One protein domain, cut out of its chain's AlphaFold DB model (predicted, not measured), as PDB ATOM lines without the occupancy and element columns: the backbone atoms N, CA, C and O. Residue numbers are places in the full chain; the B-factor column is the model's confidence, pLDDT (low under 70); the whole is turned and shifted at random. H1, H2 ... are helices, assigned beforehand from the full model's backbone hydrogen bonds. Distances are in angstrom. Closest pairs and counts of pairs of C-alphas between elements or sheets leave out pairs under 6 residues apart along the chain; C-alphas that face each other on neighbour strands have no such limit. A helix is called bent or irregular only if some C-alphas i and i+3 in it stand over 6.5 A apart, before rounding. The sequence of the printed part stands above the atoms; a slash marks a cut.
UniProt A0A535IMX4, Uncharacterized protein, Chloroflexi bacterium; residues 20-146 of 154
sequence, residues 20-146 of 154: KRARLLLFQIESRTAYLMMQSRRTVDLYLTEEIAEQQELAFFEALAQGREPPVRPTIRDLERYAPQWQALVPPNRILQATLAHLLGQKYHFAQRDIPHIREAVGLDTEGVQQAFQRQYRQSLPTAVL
ATOM      1  N   LYS A  20     136.928 142.127 183.482       82.62
ATOM      2  CA  LYS A  20     136.717 143.162 184.521       82.62
ATOM      3  C   LYS A  20     137.799 144.225 184.456       82.62
ATOM      4  O   LYS A  20     137.489 145.401 184.588       82.62
ATOM      5  N   ARG A  21     139.055 143.813 184.241       88.31
ATOM      6  CA  ARG A  21     140.178 144.740 184.072       88.31
ATOM      7  C   ARG A  21     139.976 145.616 182.841       88.31
ATOM      8  O   ARG A  21     140.160 146.818 182.937       88.31
ATOM      9  N   ALA A  22     139.529 145.038 181.728       90.31
ATOM     10  CA  ALA A  22     139.220 145.784 180.515       90.31
ATOM     11  C   ALA A  22     138.031 146.740 180.703       90.31
ATOM     12  O   ALA A  22     138.095 147.874 180.249       90.31
ATOM     13  N   ARG A  23     136.977 146.331 181.427       89.94
ATOM     14  CA  ARG A  23     135.848 147.213 181.781       89.94
ATOM     15  C   ARG A  23     136.282 148.372 182.674       89.94
ATOM     16  O   ARG A  23     135.855 149.497 182.446       89.94
ATOM     17  N   LEU A  24     137.133 148.107 183.668       91.19
ATOM     18  CA  LEU A  24     137.702 149.148 184.522       91.19
ATOM     19  C   LEU A  24     138.580 150.107 183.711       91.19
ATOM     20  O   LEU A  24     138.463 151.314 183.870       91.19
ATOM     21  N   LEU A  25     139.413 149.576 182.816       93.38
ATOM     22  CA  LEU A  25     140.244 150.382 181.926       93.38
ATOM     23  C   LEU A  25     139.389 151.253 180.996       93.38
ATOM     24  O   LEU A  25     139.654 152.443 180.864       93.38
ATOM     25  N   LEU A  26     138.326 150.697 180.411       93.12
ATOM     26  CA  LEU A  26     137.374 151.455 179.600       93.12
ATOM     27  C   LEU A  26     136.712 152.576 180.416       93.12
ATOM     28  O   LEU A  26     136.676 153.717 179.970       93.12
ATOM     29  N   PHE A  27     136.274 152.284 181.643       90.94
ATOM     30  CA  PHE A  27     135.733 153.293 182.554       90.94
ATOM     31  C   PHE A  27     136.751 154.401 182.881       90.94
ATOM     32  O   PHE A  27     136.392 155.577 182.923       90.94
ATOM     33  N   GLN A  28     138.027 154.055 183.080       91.81
ATOM     34  CA  GLN A  28     139.100 155.028 183.314       91.81
ATOM     35  C   GLN A  28     139.348 155.915 182.088       91.81
ATOM     36  O   GLN A  28     139.490 157.127 182.238       91.81
ATOM     37  N   ILE A  29     139.355 155.334 180.885       94.56
ATOM     38  CA  ILE A  29     139.489 156.066 179.616       94.56
ATOM     39  C   ILE A  29     138.311 157.033 179.424       94.56
ATOM     40  O   ILE A  29     138.513 158.206 179.103       94.56
ATOM     41  N   GLU A  30     137.084 156.575 179.678       93.94
ATOM     42  CA  GLU A  30     135.876 157.401 179.600       93.94
ATOM     43  C   GLU A  30     135.905 158.538 180.623       93.94
ATOM     44  O   GLU A  30     135.669 159.695 180.279       93.94
ATOM     45  N   SER A  31     136.278 158.244 181.866       91.25
ATOM     46  CA  SER A  31     136.385 159.254 182.922       91.25
ATOM     47  C   SER A  31     137.463 160.290 182.596       91.25
ATOM     48  O   SER A  31     137.225 161.493 182.708       91.25
ATOM     49  N   ARG A  32     138.634 159.852 182.115       92.75
ATOM     50  CA  ARG A  32     139.713 160.748 181.676       92.75
ATOM     51  C   ARG A  32     139.263 161.633 180.517       92.75
ATOM     52  O   ARG A  32     139.552 162.825 180.523       92.75
ATOM     53  N   THR A  33     138.538 161.073 179.554       94.75
ATOM     54  CA  THR A  33     138.018 161.832 178.411       94.75
ATOM     55  C   THR A  33     136.974 162.853 178.854       94.75
ATOM     56  O   THR A  33     137.065 164.016 178.471       94.75
ATOM     57  N   ALA A  34     136.033 162.468 179.719       91.81
ATOM     58  CA  ALA A  34     135.035 163.384 180.267       91.81
ATOM     59  C   ALA A  34     135.685 164.555 181.025       91.81
ATOM     60  O   ALA A  34     135.267 165.703 180.868       91.81
ATOM     61  N   TYR A  35     136.747 164.277 181.787       90.31
ATOM     62  CA  TYR A  35     137.539 165.305 182.454       90.31
ATOM     63  C   TYR A  35     138.212 166.258 181.452       90.31
ATOM     64  O   TYR A  35     138.075 167.473 181.572       90.31
ATOM     65  N   LEU A  36     138.874 165.731 180.415       91.00
ATOM     66  CA  LEU A  36     139.514 166.553 179.376       91.00
ATOM     67  C   LEU A  36     138.498 167.408 178.602       91.00
ATOM     68  O   LEU A  36     138.777 168.560 178.268       91.00
ATOM     69  N   MET A  37     137.296 166.880 178.354       89.94
ATOM     70  CA  MET A  37     136.194 167.633 177.750       89.94
ATOM     71  C   MET A  37     135.743 168.779 178.657       89.94
ATOM     72  O   MET A  37     135.598 169.906 178.180       89.94
ATOM     73  N   MET A  38     135.551 168.520 179.953       86.62
ATOM     74  CA  MET A  38     135.213 169.556 180.930       86.62
ATOM     75  C   MET A  38     136.291 170.643 180.965       86.62
ATOM     76  O   MET A  38     135.970 171.818 180.812       86.62
ATOM     77  N   GLN A  39     137.563 170.254 181.072       85.19
ATOM     78  CA  GLN A  39     138.694 171.178 181.082       85.19
ATOM     79  C   GLN A  39     138.743 172.033 179.808       85.19
ATOM     80  O   GLN A  39     138.903 173.247 179.891       85.19
ATOM     81  N   SER A  40     138.518 171.432 178.635       85.06
ATOM     82  CA  SER A  40     138.504 172.171 177.366       85.06
ATOM     83  C   SER A  40     137.385 173.213 177.283       85.06
ATOM     84  O   SER A  40     137.583 174.273 176.696       85.06
ATOM     85  N   ARG A  41     136.222 172.944 177.896       79.94
ATOM     86  CA  ARG A  41     135.111 173.904 177.961       79.94
ATOM     87  C   ARG A  41     135.453 175.090 178.856       79.94
ATOM     88  O   ARG A  41     135.131 176.210 178.482       79.94
ATOM     89  N   ARG A  42     136.167 174.868 179.968       75.81
ATOM     90  CA  ARG A  42     136.642 175.954 180.848       75.81
ATOM     91  C   ARG A  42     137.541 176.938 180.109       75.81
ATOM     92  O   ARG A  42     137.389 178.133 180.278       75.81
ATOM     93  N   THR A  43     138.440 176.449 179.251       69.31
ATOM     94  CA  THR A  43     139.332 177.319 178.461       69.31
ATOM     95  C   THR A  43     138.568 178.241 177.502       69.31
ATOM     96  O   THR A  43     139.084 179.283 177.114       69.31
ATOM     97  N   VAL A  44     137.349 177.862 177.108       76.06
ATOM     98  CA  VAL A  44     136.495 178.643 176.199       76.06
ATOM     99  C   VAL A  44     135.522 179.547 176.969       76.06
ATOM    100  O   VAL A  44     135.082 180.563 176.433       76.06
ATOM    101  N   ASP A  45     135.192 179.208 178.216       74.88
ATOM    102  CA  ASP A  45     134.249 179.963 179.037       74.88
ATOM    103  C   ASP A  45     134.934 181.142 179.742       74.88
ATOM    104  O   ASP A  45     135.437 181.035 180.859       74.88
ATOM    105  N   LEU A  46     134.938 182.294 179.065       67.06
ATOM    106  CA  LEU A  46     135.539 183.546 179.543       67.06
ATOM    107  C   LEU A  46     134.908 184.087 180.841       67.06
ATOM    108  O   LEU A  46     135.454 185.019 181.429       67.06
ATOM    109  N   TYR A  47     133.768 183.542 181.274       72.06
ATOM    110  CA  TYR A  47     133.025 184.007 182.446       72.06
ATOM    111  C   TYR A  47     133.166 183.095 183.668       72.06
ATOM    112  O   TYR A  47     132.638 183.424 184.732       72.06
ATOM    113  N   LEU A  48     133.865 181.962 183.547       76.50
ATOM    114  CA  LEU A  48     134.048 181.044 184.663       76.50
ATOM    115  C   LEU A  48     135.144 181.562 185.603       76.50
ATOM    116  O   LEU A  48     136.299 181.707 185.208       76.50
ATOM    117  N   THR A  49     134.791 181.821 186.862       82.00
ATOM    118  CA  THR A  49     135.789 182.129 187.893       82.00
ATOM    119  C   THR A  49     136.560 180.869 188.286       82.00
ATOM    120  O   THR A  49     136.044 179.751 188.203       82.00
ATOM    121  N   GLU A  50     137.799 181.050 188.746       79.25
ATOM    122  CA  GLU A  50     138.668 179.955 189.196       79.25
ATOM    123  C   GLU A  50     138.016 179.128 190.319       79.25
ATOM    124  O   GLU A  50     137.996 177.904 190.255       79.25
ATOM    125  N   GLU A  51     137.342 179.786 191.265       82.62
ATOM    126  CA  GLU A  51     136.633 179.132 192.373       82.62
ATOM    127  C   GLU A  51     135.496 178.202 191.901       82.62
ATOM    128  O   GLU A  51     135.346 177.084 192.396       82.62
ATOM    129  N   ILE A  52     134.709 178.617 190.900       83.38
ATOM    130  CA  ILE A  52     133.645 177.765 190.339       83.38
ATOM    131  C   ILE A  52     134.263 176.590 189.566       83.38
ATOM    132  O   ILE A  52     133.738 175.472 189.602       83.38
ATOM    133  N   ALA A  53     135.390 176.810 188.880       80.19
ATOM    134  CA  ALA A  53     136.110 175.750 188.183       80.19
ATOM    135  C   ALA A  53     136.642 174.683 189.157       80.19
ATOM    136  O   ALA A  53     136.446 173.488 188.922       80.19
ATOM    137  N   GLU A  54     137.250 175.087 190.271       83.00
ATOM    138  CA  GLU A  54     137.733 174.169 191.309       83.00
ATOM    139  C   GLU A  54     136.592 173.351 191.927       83.00
ATOM    140  O   GLU A  54     136.687 172.127 192.037       83.00
ATOM    141  N   GLN A  55     135.460 173.988 192.243       84.94
ATOM    142  CA  GLN A  55     134.284 173.295 192.781       84.94
ATOM    143  C   GLN A  55     133.740 172.226 191.820       84.94
ATOM    144  O   GLN A  55     133.402 171.119 192.243       84.94
ATOM    145  N   GLN A  56     133.690 172.518 190.516       82.81
ATOM    146  CA  GLN A  56     133.276 171.539 189.504       82.81
ATOM    147  C   GLN A  56     134.251 170.361 189.394       82.81
ATOM    148  O   GLN A  56     133.836 169.235 189.116       82.81
ATOM    149  N   GLU A  57     135.545 170.615 189.588       84.50
ATOM    150  CA  GLU A  57     136.576 169.579 189.556       84.50
ATOM    151  C   GLU A  57     136.470 168.637 190.751       84.50
ATOM    152  O   GLU A  57     136.451 167.418 190.581       84.50
ATOM    153  N   LEU A  58     136.318 169.202 191.949       84.94
ATOM    154  CA  LEU A  58     136.094 168.439 193.171       84.94
ATOM    155  C   LEU A  58     134.833 167.578 193.054       84.94
ATOM    156  O   LEU A  58     134.903 166.366 193.254       84.94
ATOM    157  N   ALA A  59     133.712 168.162 192.620       85.12
ATOM    158  CA  ALA A  59     132.457 167.433 192.430       85.12
ATOM    159  C   ALA A  59     132.590 166.274 191.424       85.12
ATOM    160  O   ALA A  59     131.989 165.211 191.601       85.12
ATOM    161  N   PHE A  60     133.398 166.451 190.374       84.00
ATOM    162  CA  PHE A  60     133.685 165.390 189.412       84.00
ATOM    163  C   PHE A  60     134.452 164.227 190.050       84.00
ATOM    164  O   PHE A  60     134.058 163.071 189.882       84.00
ATOM    165  N   PHE A  61     135.519 164.512 190.800       83.00
ATOM    166  CA  PHE A  61     136.307 163.470 191.461       83.00
ATOM    167  C   PHE A  61     135.540 162.776 192.589       83.00
ATOM    168  O   PHE A  61     135.672 161.564 192.748       83.00
ATOM    169  N   GLU A  62     134.691 163.494 193.324       84.50
ATOM    170  CA  GLU A  62     133.803 162.903 194.328       84.50
ATOM    171  C   GLU A  62     132.794 161.936 193.701       84.50
ATOM    172  O   GLU A  62     132.626 160.812 194.183       84.50
ATOM    173  N   ALA A  63     132.155 162.328 192.594       80.88
ATOM    174  CA  ALA A  63     131.250 161.447 191.858       80.88
ATOM    175  C   ALA A  63     131.983 160.196 191.343       80.88
ATOM    176  O   ALA A  63     131.484 159.076 191.493       80.88
ATOM    177  N   LEU A  64     133.194 160.377 190.807       80.25
ATOM    178  CA  LEU A  64     134.039 159.292 190.319       80.25
ATOM    179  C   LEU A  64     134.457 158.329 191.444       80.25
ATOM    180  O   LEU A  64     134.397 157.113 191.261       80.25
ATOM    181  N   ALA A  65     134.828 158.846 192.620       78.06
ATOM    182  CA  ALA A  65     135.189 158.041 193.789       78.06
ATOM    183  C   ALA A  65     134.018 157.184 194.297       78.06
ATOM    184  O   ALA A  65     134.221 156.083 194.807       78.06
ATOM    185  N   GLN A  66     132.783 157.653 194.106       81.38
ATOM    186  CA  GLN A  66     131.561 156.899 194.405       81.38
ATOM    187  C   GLN A  66     131.179 155.894 193.304       81.38
ATOM    188  O   GLN A  66     130.138 155.244 193.405       81.38
ATOM    189  N   GLY A  67     131.979 155.773 192.241       73.12
ATOM    190  CA  GLY A  67     131.686 154.913 191.094       73.12
ATOM    191  C   GLY A  67     130.498 155.394 190.259       73.12
ATOM    192  O   GLY A  67     129.937 154.609 189.493       73.12
ATOM    193  N   ARG A  68     130.088 156.661 190.409       75.75
ATOM    194  CA  ARG A  68     129.064 157.251 189.547       75.75
ATOM    195  C   ARG A  68     129.665 157.518 188.176       75.75
ATOM    196  O   ARG A  68     130.849 157.814 188.036       75.75
ATOM    197  N   GLU A  69     128.825 157.411 187.159       69.62
ATOM    198  CA  GLU A  69     129.231 157.775 185.811       69.62
ATOM    199  C   GLU A  69     129.548 159.273 185.717       69.62
ATOM    200  O   GLU A  69     128.922 160.080 186.415       69.62
ATOM    201  N   PRO A  70     130.493 159.663 184.844       68.69
ATOM    202  CA  PRO A  70     130.797 161.065 184.636       68.69
ATOM    203  C   PRO A  70     129.554 161.816 184.122       68.69
ATOM    204  O   PRO A  70     128.782 161.268 183.331       68.69
ATOM    205  N   PRO A  71     129.372 163.093 184.513       70.44
ATOM    206  CA  PRO A  71     128.208 163.892 184.121       70.44
ATOM    207  C   PRO A  71     128.104 164.082 182.601       70.44
ATOM    208  O   PRO A  71     127.017 164.276 182.063       70.44
ATOM    209  N   VAL A  72     129.236 163.996 181.900       77.19
ATOM    210  CA  VAL A  72     129.299 163.920 180.443       77.19
ATOM    211  C   VAL A  72     129.747 162.516 180.073       77.19
ATOM    212  O   VAL A  72     130.841 162.104 180.452       77.19
ATOM    213  N   ARG A  73     128.922 161.793 179.310       82.44
ATOM    214  CA  ARG A  73     129.301 160.500 178.731       82.44
ATOM    215  C   ARG A  73     130.034 160.731 177.403       82.44
ATOM    216  O   ARG A  73     129.398 161.228 176.472       82.44
ATOM    217  N   PRO A  74     131.329 160.385 177.284       91.44
ATOM    218  CA  PRO A  74     132.056 160.542 176.029       91.44
ATOM    219  C   PRO A  74     131.486 159.648 174.926       91.44
ATOM    220  O   PRO A  74     131.185 158.469 175.147       91.44
ATOM    221  N   THR A  75     131.375 160.203 173.722       92.44
ATOM    222  CA  THR A  75     131.111 159.436 172.502       92.44
ATOM    223  C   THR A  75     132.398 158.795 171.984       92.44
ATOM    224  O   THR A  75     133.498 159.176 172.381       92.44
ATOM    225  N   ILE A  76     132.291 157.872 171.025       92.62
ATOM    226  CA  ILE A  76     133.480 157.307 170.368       92.62
ATOM    227  C   ILE A  76     134.346 158.378 169.692       92.62
ATOM    228  O   ILE A  76     135.566 158.279 169.717       92.62
ATOM    229  N   ARG A  77     133.731 159.439 169.151       93.06
ATOM    230  CA  ARG A  77     134.454 160.567 168.545       93.06
ATOM    231  C   ARG A  77     135.229 161.367 169.587       93.06
ATOM    232  O   ARG A  77     136.312 161.856 169.288       93.06
ATOM    233  N   ASP A  78     134.691 161.486 170.799       94.88
ATOM    234  CA  ASP A  78     135.399 162.123 171.908       94.88
ATOM    235  C   ASP A  78     136.577 161.254 172.356       94.88
ATOM    236  O   ASP A  78     137.687 161.761 172.496       94.88
ATOM    237  N   LEU A  79     136.367 159.939 172.509       95.56
ATOM    238  CA  LEU A  79     137.450 159.007 172.837       95.56
ATOM    239  C   LEU A  79     138.564 159.052 171.786       95.56
ATOM    240  O   LEU A  79     139.733 159.105 172.149       95.56
ATOM    241  N   GLU A  80     138.199 159.091 170.506       95.94
ATOM    242  CA  GLU A  80     139.129 159.211 169.385       95.94
ATOM    243  C   GLU A  80     139.907 160.530 169.424       95.94
ATOM    244  O   GLU A  80     141.133 160.537 169.343       95.94
ATOM    245  N   ARG A  81     139.209 161.655 169.617       95.88
ATOM    246  CA  ARG A  81     139.825 162.986 169.696       95.88
ATOM    247  C   ARG A  81     140.847 163.094 170.829       95.88
ATOM    248  O   ARG A  81     141.836 163.808 170.677       95.88
ATOM    249  N   TYR A  82     140.585 162.432 171.956       96.25
ATOM    250  CA  TYR A  82     141.434 162.479 173.146       96.25
ATOM    251  C   TYR A  82     142.351 161.251 173.313       96.25
ATOM    252  O   TYR A  82     142.981 161.086 174.363       96.25
ATOM    253  N   ALA A  83     142.452 160.392 172.292       96.62
ATOM    254  CA  ALA A  83     143.259 159.174 172.339       96.62
ATOM    255  C   ALA A  83     144.739 159.395 172.665       96.62
ATOM    256  O   ALA A  83     145.234 158.725 173.578       96.62
ATOM    257  N   PRO A  84     145.434 160.380 172.067       95.81
ATOM    258  CA  PRO A  84     146.824 160.660 172.425       95.81
ATOM    259  C   PRO A  84     147.031 160.998 173.912       95.81
ATOM    260  O   PRO A  84     148.106 160.762 174.461       95.81
ATOM    261  N   GLN A  85     146.014 161.544 174.588       95.88
ATOM    262  CA  GLN A  85     146.084 161.968 175.987       95.88
ATOM    263  C   GLN A  85     145.772 160.837 176.974       95.88
ATOM    264  O   GLN A  85     146.254 160.883 178.108       95.88
ATOM    265  N   TRP A  86     144.960 159.846 176.589       94.94
ATOM    266  CA  TRP A  86     144.657 158.695 177.448       94.94
ATOM    267  C   TRP A  86     145.435 157.426 177.089       94.94
ATOM    268  O   TRP A  86     145.433 156.505 177.901       94.94
ATOM    269  N   GLN A  87     146.152 157.366 175.958       94.88
ATOM    270  CA  GLN A  87     146.906 156.173 175.529       94.88
ATOM    271  C   GLN A  87     147.843 155.610 176.608       94.88
ATOM    272  O   GLN A  87     147.970 154.399 176.745       94.88
ATOM    273  N   ALA A  88     148.445 156.477 177.431       93.06
ATOM    274  CA  ALA A  88     149.349 156.084 178.512       93.06
ATOM    275  C   ALA A  88     148.662 155.254 179.616       93.06
ATOM    276  O   ALA A  88     149.340 154.610 180.413       93.06
ATOM    277  N   LEU A  89     147.325 155.256 179.668       91.81
ATOM    278  CA  LEU A  89     146.545 154.402 180.563       91.81
ATOM    279  C   LEU A  89     146.468 152.953 180.067       91.81
ATOM    280  O   LEU A  89     146.178 152.062 180.863       91.81
ATOM    281  N   VAL A  90     146.699 152.703 178.774       92.25
ATOM    282  CA  VAL A  90     146.621 151.364 178.187       92.25
ATOM    283  C   VAL A  90     147.936 150.625 178.451       92.25
ATOM    284  O   VAL A  90     148.972 150.982 177.890       92.25
ATOM    285  N   PRO A  91     147.941 149.571 179.285       89.44
ATOM    286  CA  PRO A  91     149.154 148.805 179.531       89.44
ATOM    287  C   PRO A  91     149.539 147.985 178.285       89.44
ATOM    288  O   PRO A  91     148.646 147.519 177.568       89.44
ATOM    289  N   PRO A  92     150.838 147.695 178.068       88.25
ATOM    290  CA  PRO A  92     151.328 146.903 176.934       88.25
ATOM    291  C   PRO A  92     151.062 145.392 177.115       88.25
ATOM    292  O   PRO A  92     151.948 144.552 176.966       88.25
ATOM    293  N   ASN A  93     149.832 145.023 177.480       90.06
ATOM    294  CA  ASN A  93     149.375 143.649 177.640       90.06
ATOM    295  C   ASN A  93     148.402 143.298 176.508       90.06
ATOM    296  O   ASN A  93     147.258 143.751 176.497       90.06
ATOM    297  N   ARG A  94     148.845 142.421 175.603       91.00
ATOM    298  CA  ARG A  94     148.120 142.049 174.375       91.00
ATOM    299  C   ARG A  94     146.730 141.463 174.634       91.00
ATOM    300  O   ARG A  94     145.804 141.742 173.880       91.00
ATOM    301  N   ILE A  95     146.562 140.677 175.703       88.62
ATOM    302  CA  ILE A  95     145.263 140.082 176.073       88.62
ATOM    303  C   ILE A  95     144.299 141.182 176.526       88.62
ATOM    304  O   ILE A  95     143.135 141.211 176.126       88.62
ATOM    305  N   LEU A  96     144.788 142.112 177.348       89.81
ATOM    306  CA  LEU A  96     143.987 143.226 177.846       89.81
ATOM    307  C   LEU A  96     143.638 144.220 176.728       89.81
ATOM    308  O   LEU A  96     142.494 144.657 176.666       89.81
ATOM    309  N   GLN A  97     144.572 144.506 175.819       92.69
ATOM    310  CA  GLN A  97     144.348 145.323 174.619       92.69
ATOM    311  C   GLN A  97     143.296 144.699 173.693       92.69
ATOM    312  O   GLN A  97     142.345 145.374 173.307       92.69
ATOM    313  N   ALA A  98     143.392 143.396 173.408       89.69
ATOM    314  CA  ALA A  98     142.384 142.680 172.626       89.69
ATOM    315  C   ALA A  98     141.005 142.684 173.313       89.69
ATOM    316  O   ALA A  98     139.981 142.902 172.667       89.69
ATOM    317  N   THR A  99     140.971 142.497 174.635       90.75
ATOM    318  CA  THR A  99     139.720 142.550 175.405       90.75
ATOM    319  C   THR A  99     139.124 143.964 175.405       90.75
ATOM    320  O   THR A  99     137.912 144.117 175.267       90.75
ATOM    321  N   LEU A 100     139.952 145.008 175.518       92.25
ATOM    322  CA  LEU A 100     139.522 146.406 175.427       92.25
ATOM    323  C   LEU A 100     138.958 146.726 174.037       92.25
ATOM    324  O   LEU A 100     137.894 147.333 173.948       92.25
ATOM    325  N   ALA A 101     139.619 146.267 172.971       90.12
ATOM    326  CA  ALA A 101     139.149 146.411 171.595       90.12
ATOM    327  C   ALA A 101     137.747 145.815 171.408       90.12
ATOM    328  O   ALA A 101     136.865 146.447 170.827       90.12
ATOM    329  N   HIS A 102     137.527 144.617 171.958       87.62
ATOM    330  CA  HIS A 102     136.225 143.962 171.918       87.62
ATOM    331  C   HIS A 102     135.156 144.768 172.665       87.62
ATOM    332  O   HIS A 102     134.076 144.996 172.129       87.62
ATOM    333  N   LEU A 103     135.458 145.246 173.879       89.81
ATOM    334  CA  LEU A 103     134.515 146.053 174.660       89.81
ATOM    335  C   LEU A 103     134.174 147.383 173.980       89.81
ATOM    336  O   LEU A 103     133.022 147.808 174.037       89.81
ATOM    337  N   LEU A 104     135.149 148.026 173.331       90.69
ATOM    338  CA  LEU A 104     134.911 149.239 172.552       90.69
ATOM    339  C   LEU A 104     133.926 148.965 171.416       90.69
ATOM    340  O   LEU A 104     132.943 149.689 171.315       90.69
ATOM    341  N   GLY A 105     134.135 147.901 170.633       86.25
ATOM    342  CA  GLY A 105     133.219 147.517 169.549       86.25
ATOM    343  C   GLY A 105     131.825 147.097 170.031       86.25
ATOM    344  O   GLY A 105     130.843 147.318 169.335       86.25
ATOM    345  N   GLN A 106     131.711 146.541 171.243       87.12
ATOM    346  CA  GLN A 106     130.411 146.232 171.852       87.12
ATOM    347  C   GLN A 106     129.663 147.479 172.335       87.12
ATOM    348  O   GLN A 106     128.440 147.539 172.250       87.12
ATOM    349  N   LYS A 107     130.382 148.448 172.913       88.62
ATOM    350  CA  LYS A 107     129.772 149.644 173.507       88.62
ATOM    351  C   LYS A 107     129.512 150.740 172.475       88.62
ATOM    352  O   LYS A 107     128.556 151.500 172.619       88.62
ATOM    353  N   TYR A 108     130.362 150.837 171.462       88.00
ATOM    354  CA  TYR A 108     130.350 151.909 170.481       88.00
ATOM    355  C   TYR A 108     130.344 151.350 169.062       88.00
ATOM    356  O   TYR A 108     131.155 150.504 168.707       88.00
ATOM    357  N   HIS A 109     129.474 151.906 168.224       80.38
ATOM    358  CA  HIS A 109     129.455 151.621 166.794       80.38
ATOM    359  C   HIS A 109     130.405 152.583 166.072       80.38
ATOM    360  O   HIS A 109     130.247 153.802 166.183       80.38
ATOM    361  N   PHE A 110     131.390 152.059 165.342       80.19
ATOM    362  CA  PHE A 110     132.347 152.863 164.577       80.19
ATOM    363  C   PHE A 110     132.965 152.066 163.429       80.19
ATOM    364  O   PHE A 110     133.149 150.858 163.533       80.19
ATOM    365  N   ALA A 111     133.343 152.747 162.345       80.12
ATOM    366  CA  ALA A 111     134.173 152.141 161.312       80.12
ATOM    367  C   ALA A 111     135.657 152.319 161.654       80.12
ATOM    368  O   ALA A 111     136.063 153.338 162.207       80.12
ATOM    369  N   GLN A 112     136.502 151.371 161.246       78.44
ATOM    370  CA  GLN A 112     137.950 151.435 161.502       78.44
ATOM    371  C   GLN A 112     138.637 152.699 160.966       78.44
ATOM    372  O   GLN A 112     139.671 153.109 161.489       78.44
ATOM    373  N   ARG A 113     138.087 153.296 159.904       83.88
ATOM    374  CA  ARG A 113     138.589 154.542 159.304       83.88
ATOM    375  C   ARG A 113     138.315 155.779 160.163       83.88
ATOM    376  O   ARG A 113     139.001 156.777 159.997       83.88
ATOM    377  N   ASP A 114     137.335 155.701 161.060       85.94
ATOM    378  CA  ASP A 114     136.892 156.825 161.887       85.94
ATOM    379  C   ASP A 114     137.628 156.877 163.236       85.94
ATOM    380  O   ASP A 114     137.387 157.792 164.017       85.94
ATOM    381  N   ILE A 115     138.495 155.893 163.518       91.69
ATOM    382  CA  ILE A 115     139.174 155.734 164.812       91.69
ATOM    383  C   ILE A 115     140.705 155.493 164.724       91.69
ATOM    384  O   ILE A 115     141.219 154.556 165.350       91.69
ATOM    385  N   PRO A 116     141.465 156.248 163.904       94.06
ATOM    386  CA  PRO A 116     142.902 156.012 163.729       94.06
ATOM    387  C   PRO A 116     143.720 156.112 165.027       94.06
ATOM    388  O   PRO A 116     144.606 155.288 165.242       94.06
ATOM    389  N   HIS A 117     143.418 157.051 165.922       95.56
ATOM    390  CA  HIS A 117     144.185 157.231 167.155       95.56
ATOM    391  C   HIS A 117     143.816 156.200 168.226       95.56
ATOM    392  O   HIS A 117     144.691 155.759 168.967       95.56
ATOM    393  N   ILE A 118     142.560 155.746 168.306       94.56
ATOM    394  CA  ILE A 118     142.199 154.596 169.153       94.56
ATOM    395  C   ILE A 118     142.928 153.339 168.676       94.56
ATOM    396  O   ILE A 118     143.409 152.563 169.505       94.56
ATOM    397  N   ARG A 119     143.026 153.119 167.357       92.62
ATOM    398  CA  ARG A 119     143.764 151.972 166.802       92.62
ATOM    399  C   ARG A 119     145.215 151.974 167.251       92.62
ATOM    400  O   ARG A 119     145.705 150.935 167.692       92.62
ATOM    401  N   GLU A 120     145.858 153.132 167.178       94.00
ATOM    402  CA  GLU A 120     147.226 153.331 167.644       94.00
ATOM    403  C   GLU A 120     147.338 153.119 169.162       94.00
ATOM    404  O   GLU A 120     148.106 152.267 169.606       94.00
ATOM    405  N   ALA A 121     146.507 153.800 169.955       94.88
ATOM    406  CA  ALA A 121     146.550 153.763 171.417       94.88
ATOM    407  C   ALA A 121     146.298 152.362 172.004       94.88
ATOM    408  O   ALA A 121     146.896 151.980 173.010       94.88
ATOM    409  N   VAL A 122     145.410 151.576 171.387       92.44
ATOM    410  CA  VAL A 122     145.124 150.197 171.816       92.44
ATOM    411  C   VAL A 122     146.091 149.192 171.172       92.44
ATOM    412  O   VAL A 122     146.244 148.078 171.674       92.44
ATOM    413  N   GLY A 123     146.778 149.568 170.091       91.81
ATOM    414  CA  GLY A 123     147.672 148.689 169.341       91.81
ATOM    415  C   GLY A 123     146.934 147.680 168.458       91.81
ATOM    416  O   GLY A 123     147.405 146.551 168.298       91.81
ATOM    417  N   LEU A 124     145.784 148.056 167.885       87.94
ATOM    418  CA  LEU A 124     144.937 147.167 167.065       87.94
ATOM    419  C   LEU A 124     145.637 146.669 165.794       87.94
ATOM    420  O   LEU A 124     145.314 145.598 165.276       87.94
ATOM    421  N   ASP A 125     146.617 147.431 165.318       87.81
ATOM    422  CA  ASP A 125     147.405 147.115 164.127       87.81
ATOM    423  C   ASP A 125     148.624 146.231 164.422       87.81
ATOM    424  O   ASP A 125     149.350 145.843 163.513       87.81
ATOM    425  N   THR A 126     148.838 145.860 165.688       90.25
ATOM    426  CA  THR A 126     149.926 144.954 166.063       90.25
ATOM    427  C   THR A 126     149.507 143.493 165.906       90.25
ATOM    428  O   THR A 126     148.463 143.066 166.405       90.25
ATOM    429  N   GLU A 127     150.364 142.679 165.283       88.25
ATOM    430  CA  GLU A 127     150.102 141.245 165.079       88.25
ATOM    431  C   GLU A 127     149.791 140.518 166.396       88.25
ATOM    432  O   GLU A 127     148.909 139.661 166.460       88.25
ATOM    433  N   GLY A 128     150.478 140.892 167.481       88.06
ATOM    434  CA  GLY A 128     150.287 140.285 168.796       88.06
ATOM    435  C   GLY A 128     148.885 140.501 169.377       88.06
ATOM    436  O   GLY A 128     148.332 139.580 169.981       88.06
ATOM    437  N   VAL A 129     148.298 141.686 169.187       88.38
ATOM    438  CA  VAL A 129     146.923 141.986 169.625       88.38
ATOM    439  C   VAL A 129     145.912 141.300 168.708       88.38
ATOM    440  O   VAL A 129     144.947 140.717 169.202       88.38
ATOM    441  N   GLN A 130     146.161 141.276 167.396       86.88
ATOM    442  CA  GLN A 130     145.295 140.588 166.434       86.88
ATOM    443  C   GLN A 130     145.200 139.082 166.702       86.88
ATOM    444  O   GLN A 130     144.100 138.529 166.751       86.88
ATOM    445  N   GLN A 131     146.334 138.427 166.960       87.75
ATOM    446  CA  GLN A 131     146.368 137.010 167.319       87.75
ATOM    447  C   GLN A 131     145.667 136.738 168.655       87.75
ATOM    448  O   GLN A 131     144.931 135.757 168.771       87.75
ATOM    449  N   ALA A 132     145.871 137.592 169.665       86.00
ATOM    450  CA  ALA A 132     145.195 137.456 170.955       86.00
ATOM    451  C   ALA A 132     143.669 137.572 170.800       86.00
ATOM    452  O   ALA A 132     142.931 136.733 171.317       86.00
ATOM    453  N   PHE A 133     143.207 138.550 170.017       84.88
ATOM    454  CA  PHE A 133     141.792 138.743 169.717       84.88
ATOM    455  C   PHE A 133     141.193 137.536 168.987       84.88
ATOM    456  O   PHE A 133     140.170 137.001 169.417       84.88
ATOM    457  N   GLN A 134     141.854 137.051 167.932       85.75
ATOM    458  CA  GLN A 134     141.383 135.898 167.163       85.75
ATOM    459  C   GLN A 134     141.295 134.632 168.022       85.75
ATOM    460  O   GLN A 134     140.319 133.891 167.928       85.75
ATOM    461  N   ARG A 135     142.280 134.389 168.898       85.69
ATOM    462  CA  ARG A 135     142.260 133.244 169.825       85.69
ATOM    463  C   ARG A 135     141.104 133.329 170.821       85.69
ATOM    464  O   ARG A 135     140.475 132.313 171.101       85.69
ATOM    465  N   GLN A 136     140.836 134.523 171.349       82.38
ATOM    466  CA  GLN A 136     139.858 134.730 172.418       82.38
ATOM    467  C   GLN A 136     138.413 134.778 171.907       82.38
ATOM    468  O   GLN A 136     137.526 134.211 172.540       82.38
ATOM    469  N   TYR A 137     138.178 135.418 170.761       80.06
ATOM    470  CA  TYR A 137     136.833 135.682 170.239       80.06
ATOM    471  C   TYR A 137     136.489 134.881 168.977       80.06
ATOM    472  O   TYR A 137     135.353 134.938 168.520       80.06
ATOM    473  N   ARG A 138     137.443 134.120 168.411       78.69
ATOM    474  CA  ARG A 138     137.299 133.373 167.138       78.69
ATOM    475  C   ARG A 138     136.806 134.235 165.969       78.69
ATOM    476  O   ARG A 138     136.219 133.729 165.020       78.69
ATOM    477  N   GLN A 139     137.065 135.534 166.043       70.81
ATOM    478  CA  GLN A 139     136.701 136.541 165.056       70.81
ATOM    479  C   GLN A 139     137.958 137.300 164.644       70.81
ATOM    480  O   GLN A 139     138.870 137.492 165.449       70.81
ATOM    481  N   SER A 140     138.007 137.762 163.401       63.91
ATOM    482  CA  SER A 140     139.031 138.712 162.974       63.91
ATOM    483  C   SER A 140     138.618 140.121 163.417       63.91
ATOM    484  O   SER A 140     137.464 140.507 163.249       63.91
ATOM    485  N   LEU A 141     139.559 140.906 163.957       58.72
ATOM    486  CA  LEU A 141     139.358 142.329 164.285       58.72
ATOM    487  C   LEU A 141     138.696 143.161 163.165       58.72
ATOM    488  O   LEU A 141     137.869 144.009 163.504       58.72
ATOM    489  N   PRO A 142     138.973 142.940 161.859       56.38
ATOM    490  CA  PRO A 142     138.201 143.583 160.796       56.38
ATOM    491  C   PRO A 142     136.700 143.310 160.857       56.38
ATOM    492  O   PRO A 142     135.932 144.228 160.619       56.38
ATOM    493  N   THR A 143     136.258 142.113 161.235       50.19
ATOM    494  CA  THR A 143     134.834 141.747 161.248       50.19
ATOM    495  C   THR A 143     134.122 142.223 162.516       50.19
ATOM    496  O   THR A 143     133.019 142.750 162.438       50.19
ATOM    497  N   ALA A 144     134.771 142.132 163.681       52.31
ATOM    498  CA  ALA A 144     134.147 142.501 164.958       52.31
ATOM    499  C   ALA A 144     133.874 144.012 165.110       52.31
ATOM    500  O   ALA A 144     133.000 144.403 165.876       52.31
ATOM    501  N   VAL A 145     134.610 144.859 164.381       50.84
ATOM    502  CA  VAL A 145     134.370 146.315 164.313       50.84
ATOM    503  C   VAL A 145     133.306 146.668 163.255       50.84
ATOM    504  O   VAL A 145     132.770 147.770 163.265       50.84
ATOM    505  N   LEU A 146     132.962 145.742 162.350       45.91
ATOM    506  CA  LEU A 146     131.982 145.957 161.275       45.91
ATOM    507  C   LEU A 146     130.561 145.482 161.623       45.91
ATOM    508  O   LEU A 146     129.604 146.015 161.064       45.91
TER     509      LEU A 146
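Overview. This is residues 20 to 146 of the 154 residues of an uncharacterized protein of Chloroflexi bacterium (UniProt A0A535IMX4). A long helix, H1, reaches out of a head of shorter helices, H3 to H8, and H2 folds back alongside its later part; residues 43 to 49, at the turn, stick out. In the head, H3, H4 and H5 pack on H1, H6 packs on H3 and H4, and H7 packs on H5. The printed part has 127 residues, with eight named helices, H1 to H8, and no named strand: all helix. It is only just compact, close to loose, with a radius of gyration of the C-alphas of 16.2 A, and spans 52 by 29 by 22 A.

Along the chain. Find C-alpha 20 at (136.717, 143.162, 184.521); from there H1, residues 20 to 44, runs 36.4 A. Next come H2, residues 50 to 65, 22.7 A; H3, 76 to 81; H4, 83 to 89, irregular, with C-alphas 85 and 88 7.2 A apart; H5, 94 to 107, 19.9 A; H6, 116 to 122; H7, 127 to 137; and H8, 141 to 144, ending at C-alpha 144 (134.147, 142.501, 164.958).

Arrangement. Start at the hub, H1. Its residues 31 to 42 alone only just touch H2, with 3 pairs of C-alphas within 8 A, in a helical hairpin; the closest C-alphas are Arg 42 and Ala 53, 7.4 A. Its residues 21 to 26 alone touch H5 at a steep tilt of 65 degrees; C-alphas 22 and 100 are closest, 5.1 A. H7 touches H5, closest at C-alphas 129 and 94, 4.9 A. Every O i to N i+4 pair is within hydrogen-bond range in H2, H3, H5, H6 and H7, against 20 of 21 in H1 and 1 of 3 in H4, which has 2 of 4 O i to N i+3 pairs.

Size, cuts and confidence. C-alphas 47 and 135 are farthest apart, 53.1 A. The printed part has no cut and no long link. Look for pLDDT under 70 at residues 43, 46, 69 to 70 and 140 to 146.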